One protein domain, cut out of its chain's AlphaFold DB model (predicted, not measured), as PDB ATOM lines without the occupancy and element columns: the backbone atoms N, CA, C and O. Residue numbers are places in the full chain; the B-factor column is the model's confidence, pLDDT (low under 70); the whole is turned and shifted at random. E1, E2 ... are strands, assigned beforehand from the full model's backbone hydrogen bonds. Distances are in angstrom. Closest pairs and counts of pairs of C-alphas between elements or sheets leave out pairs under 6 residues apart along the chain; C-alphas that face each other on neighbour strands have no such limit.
ATOM      1  N   PRO A  13     -11.423  -9.398 -41.053       76.62
ATOM      2  CA  PRO A  13     -12.824  -9.090 -41.298       76.62
ATOM      3  C   PRO A  13     -13.016  -7.656 -41.805       76.62
ATOM      4  O   PRO A  13     -12.293  -6.729 -41.431       76.62
ATOM      5  N   ILE A  14     -14.033  -7.486 -42.652       84.44
ATOM      6  CA  ILE A  14     -14.541  -6.181 -43.082       84.44
ATOM      7  C   ILE A  14     -15.669  -5.790 -42.128       84.44
ATOM      8  O   ILE A  14     -16.617  -6.555 -41.937       84.44
ATOM      9  N   TYR A  15     -15.570  -4.600 -41.542       86.56
ATOM     10  CA  TYR A  15     -16.584  -4.033 -40.660       86.56
ATOM     11  C   TYR A  15     -17.194  -2.772 -41.270       86.56
ATOM     12  O   TYR A  15     -16.487  -1.964 -41.868       86.56
ATOM     13  N   GLU A  16     -18.495  -2.583 -41.062       88.81
ATOM     14  CA  GLU A  16     -19.207  -1.340 -41.366       88.81
ATOM     15  C   GLU A  16     -19.318  -0.513 -40.079       88.81
ATOM     16  O   GLU A  16     -19.705  -1.031 -39.030       88.81
ATOM     17  N   PHE A  17     -18.988   0.771 -40.147       89.56
ATOM     18  CA  PHE A  17     -19.068   1.719 -39.043       89.56
ATOM     19  C   PHE A  17     -20.009   2.866 -39.395       89.56
ATOM     20  O   PHE A  17     -20.024   3.326 -40.534       89.56
ATOM     21  N   VAL A  18     -20.756   3.363 -38.410       89.56
ATOM     22  CA  VAL A  18     -21.672   4.500 -38.564       89.56
ATOM     23  C   VAL A  18     -21.315   5.594 -37.563       89.56
ATOM     24  O   VAL A  18     -21.124   5.328 -36.374       89.56
ATOM     25  N   CYS A  19     -21.217   6.832 -38.037       89.81
ATOM     26  CA  CYS A  19     -21.042   8.001 -37.181       89.81
ATOM     27  C   CYS A  19     -22.385   8.400 -36.549       89.81
ATOM     28  O   CYS A  19     -23.332   8.701 -37.273       89.81
ATOM     29  N   GLU A  20     -22.465   8.497 -35.221       86.25
ATOM     30  CA  GLU A  20     -23.705   8.913 -34.542       86.25
ATOM     31  C   GLU A  20     -24.093  10.374 -34.804       86.25
ATOM     32  O   GLU A  20     -25.271  10.712 -34.783       86.25
ATOM     33  N   LYS A  21     -23.118  11.255 -35.070       88.44
ATOM     34  CA  LYS A  21     -23.384  12.691 -35.258       88.44
ATOM     35  C   LYS A  21     -23.979  13.028 -36.620       88.44
ATOM     36  O   LYS A  21     -24.893  13.839 -36.702       88.44
ATOM     37  N   CYS A  22     -23.409  12.478 -37.689       89.69
ATOM     38  CA  CYS A  22     -23.773  12.836 -39.064       89.69
ATOM     39  C   CYS A  22     -24.363  11.672 -39.867       89.69
ATOM     40  O   CYS A  22     -24.779  11.879 -41.002       89.69
ATOM     41  N   GLY A  23     -24.376  10.455 -39.315       86.38
ATOM     42  CA  GLY A  23     -24.910   9.271 -39.986       86.38
ATOM     43  C   GLY A  23     -24.038   8.719 -41.116       86.38
ATOM     44  O   GLY A  23     -24.477   7.806 -41.809       86.38
ATOM     45  N   SER A  24     -22.820   9.240 -41.322       87.31
ATOM     46  CA  SER A  24     -21.920   8.725 -42.359       87.31
ATOM     47  C   SER A  24     -21.531   7.272 -42.087       87.31
ATOM     48  O   SER A  24     -21.270   6.889 -40.942       87.31
ATOM     49  N   THR A  25     -21.481   6.473 -43.152       88.75
ATOM     50  CA  THR A  25     -21.069   5.069 -43.114       88.75
ATOM     51  C   THR A  25     -19.649   4.910 -43.648       88.75
ATOM     52  O   THR A  25     -19.232   5.616 -44.567       88.75
ATOM     53  N   LEU A  26     -18.883   3.998 -43.052       89.00
ATOM     54  CA  LEU A  26     -17.511   3.701 -43.448       89.00
ATOM     55  C   LEU A  26     -17.254   2.200 -43.346       89.00
ATOM     56  O   LEU A  26     -17.444   1.608 -42.287       89.00
ATOM     57  N   GLU A  27     -16.788   1.592 -44.431       87.44
ATOM     58  CA  GLU A  27     -16.363   0.192 -44.448       87.44
ATOM     59  C   GLU A  27     -14.846   0.108 -44.285       87.44
ATOM     60  O   GLU A  27     -14.092   0.800 -44.974       87.44
ATOM     61  N   LYS A  28     -14.377  -0.719 -43.347       85.38
ATOM     62  CA  LYS A  28     -12.950  -0.852 -43.042       85.38
ATOM     63  C   LYS A  28     -12.572  -2.294 -42.737       85.38
ATOM     64  O   LYS A  28     -13.210  -2.959 -41.925       85.38
ATOM     65  N   ILE A  29     -11.477  -2.741 -43.350       85.19
ATOM     66  CA  ILE A  29     -10.785  -3.977 -42.976       85.19
ATOM     67  C   ILE A  29     -10.019  -3.704 -41.684       85.19
ATOM     68  O   ILE A  29      -9.190  -2.790 -41.641       85.19
ATOM     69  N   GLN A  30     -10.305  -4.456 -40.626       80.62
ATOM     70  CA  GLN A  30      -9.673  -4.222 -39.334       80.62
ATOM     71  C   GLN A  30      -9.378  -5.526 -38.593       80.62
ATOM     72  O   GLN A  30     -10.127  -6.495 -38.685       80.62
ATOM     73  N   GLU A  31      -8.281  -5.545 -37.834       81.88
ATOM     74  CA  GLU A  31      -7.984  -6.653 -36.931       81.88
ATOM     75  C   GLU A  31      -9.012  -6.725 -35.795       81.88
ATOM     76  O   GLU A  31      -9.453  -5.704 -35.253       81.88
ATOM     77  N   ILE A  32      -9.364  -7.949 -35.402       77.06
ATOM     78  CA  ILE A  32     -10.294  -8.200 -34.300       77.06
ATOM     79  C   ILE A  32      -9.723  -7.586 -33.013       77.06
ATOM     80  O   ILE A  32      -8.610  -7.906 -32.607       77.06
ATOM     81  N   GLY A  33     -10.499  -6.712 -32.365       77.06
ATOM     82  CA  GLY A  33     -10.123  -6.054 -31.105       77.06
ATOM     83  C   GLY A  33      -9.420  -4.701 -31.256       77.06
ATOM     84  O   GLY A  33      -9.126  -4.058 -30.251       77.06
ATOM     85  N   SER A  34      -9.184  -4.233 -32.482       83.44
ATOM     86  CA  SER A  34      -8.676  -2.875 -32.712       83.44
ATOM     87  C   SER A  34      -9.708  -1.795 -32.365       83.44
ATOM     88  O   SER A  34     -10.917  -2.023 -32.415       83.44
ATOM     89  N   GLN A  35      -9.229  -0.584 -32.068       84.62
ATOM     90  CA  GLN A  35     -10.094   0.555 -31.750       84.62
ATOM     91  C   GLN A  35     -10.936   1.012 -32.955       84.62
ATOM     92  O   GLN A  35     -10.418   1.058 -34.076       84.62
ATOM     93  N   PRO A  36     -12.208   1.394 -32.749       83.81
ATOM     94  CA  PRO A  36     -13.066   1.876 -33.823       83.81
ATOM     95  C   PRO A  36     -12.535   3.189 -34.429       83.81
ATOM     96  O   PRO A  36     -11.895   3.983 -33.734       83.81
ATOM     97  N   PRO A  37     -12.792   3.444 -35.724       86.62
ATOM     98  CA  PRO A  37     -12.419   4.695 -36.366       86.62
ATOM     99  C   PRO A  37     -13.166   5.883 -35.745       86.62
ATOM    100  O   PRO A  37     -14.271   5.744 -35.220       86.62
ATOM    101  N   VAL A  38     -12.556   7.063 -35.828       88.19
ATOM    102  CA  VAL A  38     -13.120   8.319 -35.323       88.19
ATOM    103  C   VAL A  38     -13.601   9.158 -36.500       88.19
ATOM    104  O   VAL A  38     -12.871   9.349 -37.471       88.19
ATOM    105  N   HIS A  39     -14.816   9.691 -36.395       87.94
ATOM    106  CA  HIS A  39     -15.395  10.614 -37.367       87.94
ATOM    107  C   HIS A  39     -16.159  11.721 -36.626       87.94
ATOM    108  O   HIS A  39     -16.780  11.471 -35.598       87.94
ATOM    109  N   CYS A  40     -16.090  12.973 -37.091       86.38
ATOM    110  CA  CYS A  40     -16.681  14.133 -36.393       86.38
ATOM    111  C   CYS A  40     -16.247  14.286 -34.911       86.38
ATOM    112  O   CYS A  40     -17.019  14.758 -34.064       86.38
ATOM    113  N   GLY A  41     -15.021  13.857 -34.589       86.06
ATOM    114  CA  GLY A  41     -14.476  13.888 -33.228       86.06
ATOM    115  C   GLY A  41     -15.149  12.916 -32.252       86.06
ATOM    116  O   GLY A  41     -14.987  13.077 -31.048       86.06
ATOM    117  N   VAL A  42     -15.922  11.942 -32.745       84.25
ATOM    118  CA  VAL A  42     -16.507  10.855 -31.944       84.25
ATOM    119  C   VAL A  42     -16.136   9.497 -32.525       84.25
ATOM    120  O   VAL A  42     -15.921   9.361 -33.731       84.25
ATOM    121  N   GLY A  43     -16.038   8.484 -31.663       85.44
ATOM    122  CA  GLY A  43     -15.871   7.104 -32.109       85.44
ATOM    123  C   GLY A  43     -17.085   6.659 -32.921       85.44
ATOM    124  O   GLY A  43     -18.222   6.943 -32.552       85.44
ATOM    125  N   MET A  44     -16.848   5.983 -34.041       89.56
ATOM    126  CA  MET A  44     -17.918   5.408 -34.849       89.56
ATOM    127  C   MET A  44     -18.379   4.070 -34.264       89.56
ATOM    128  O   MET A  44     -17.584   3.304 -33.713       89.56
ATOM    129  N   ILE A  45     -19.662   3.758 -34.428       86.69
ATOM    130  CA  ILE A  45     -20.257   2.517 -33.932       86.69
ATOM    131  C   ILE A  45     -20.184   1.447 -35.010       86.69
ATOM    132  O   ILE A  45     -20.611   1.663 -36.141       86.69
ATOM    133  N   MET A  46     -19.686   0.267 -34.644       85.81
ATOM    134  CA  MET A  46     -19.680  -0.893 -35.527       85.81
ATOM    135  C   MET A  46     -21.108  -1.405 -35.750       85.81
ATOM    136  O   MET A  46     -21.805  -1.803 -34.811       85.81
ATOM    137  N   ARG A  47     -21.532  -1.454 -37.009       81.56
ATOM    138  CA  ARG A  47     -22.788  -2.066 -37.421       81.56
ATOM    139  C   ARG A  47     -22.573  -3.559 -37.640       81.56
ATOM    140  O   ARG A  47     -21.655  -3.980 -38.337       81.56
ATOM    141  N   ARG A  48     -23.450  -4.388 -37.065       69.19
ATOM    142  CA  ARG A  48     -23.467  -5.820 -37.393       69.19
ATOM    143  C   ARG A  48     -23.974  -5.987 -38.820       69.19
ATOM    144  O   ARG A  48     -25.175  -5.829 -39.052       69.19
ATOM    145  N   SER A  49     -23.097  -6.368 -39.742       66.94
ATOM    146  CA  SER A  49     -23.526  -6.920 -41.020       66.94
ATOM    147  C   SER A  49     -24.226  -8.252 -40.737       66.94
ATOM    148  O   SER A  49     -23.661  -9.193 -40.178       66.94
ATOM    149  N   ARG A  50     -25.527  -8.320 -41.028       64.50
ATOM    150  CA  ARG A  50     -26.242  -9.596 -41.081       64.50
ATOM    151  C   ARG A  50     -26.188 -10.039 -42.531       64.50
ATOM    152  O   ARG A  50     -26.898  -9.426 -43.327       64.50
ATOM    153  N   PRO A  51     -25.369 -11.041 -42.899       64.12
ATOM    154  CA  PRO A  51     -25.450 -11.575 -44.246       64.12
ATOM    155  C   PRO A  51     -26.897 -12.009 -44.480       64.12
ATOM    156  O   PRO A  51     -27.476 -12.748 -43.676       64.12
ATOM    157  N   ALA A  52     -27.511 -11.483 -45.538       67.88
ATOM    158  CA  ALA A  52     -28.828 -11.925 -45.951       67.88
ATOM    159  C   ALA A  52     -28.689 -13.381 -46.407       67.88
ATOM    160  O   ALA A  52     -28.108 -13.665 -47.451       67.88
TER     161      ALA A  52
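This is residues 13 to 52 of the 93 residues of the protein "CxxC_CXXC_SSSS domain-containing protein" of marine sediment metagenome (UniProt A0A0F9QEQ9). Little of this domain is regular structure: a small antiparallel sheet of three strands, the hairpin E1 and E2 with short E3 beside E1, plus a long loop, residues 30 to 44, from E2 round to E3. The printed part has 40 residues, 13 of them in named strands (E1, E2, E3 along the chain), and no named helix; the class is all strand and the sheet's order is E2, E1, E3. It is compact, with a radius of gyration of the C-alphas of 10.1 A, and flat, spanning 28 by 23 by 11 A.

E1, residues 14 to 18, is the inner strand. E2, residues 25 to 29, forms an antiparallel hairpin with E1, at 155 degrees; N 17 and O 26, 2.8 A apart, are within hydrogen-bond range. E3, residues 45 to 47, is antiparallel to E1 at 124 degrees, with N 45 and O 18 within hydrogen-bond range at 2.9 A. Edge strands E2 and E3 are apart.

E1 runs 13.6 A from C-alpha 14 at (-14.541, -6.181, -43.082). E2 measures 13.7 A, and E3 6.3 A, ending at C-alpha 47 (-22.788, -2.066, -37.421).

The C-alphas of Gly 41 and Ala 52, the two farthest apart, are 32.2 A apart. The printed part has no cut. The link E2 to E3 is long, and residues 48 to 52 have pLDDT under 70.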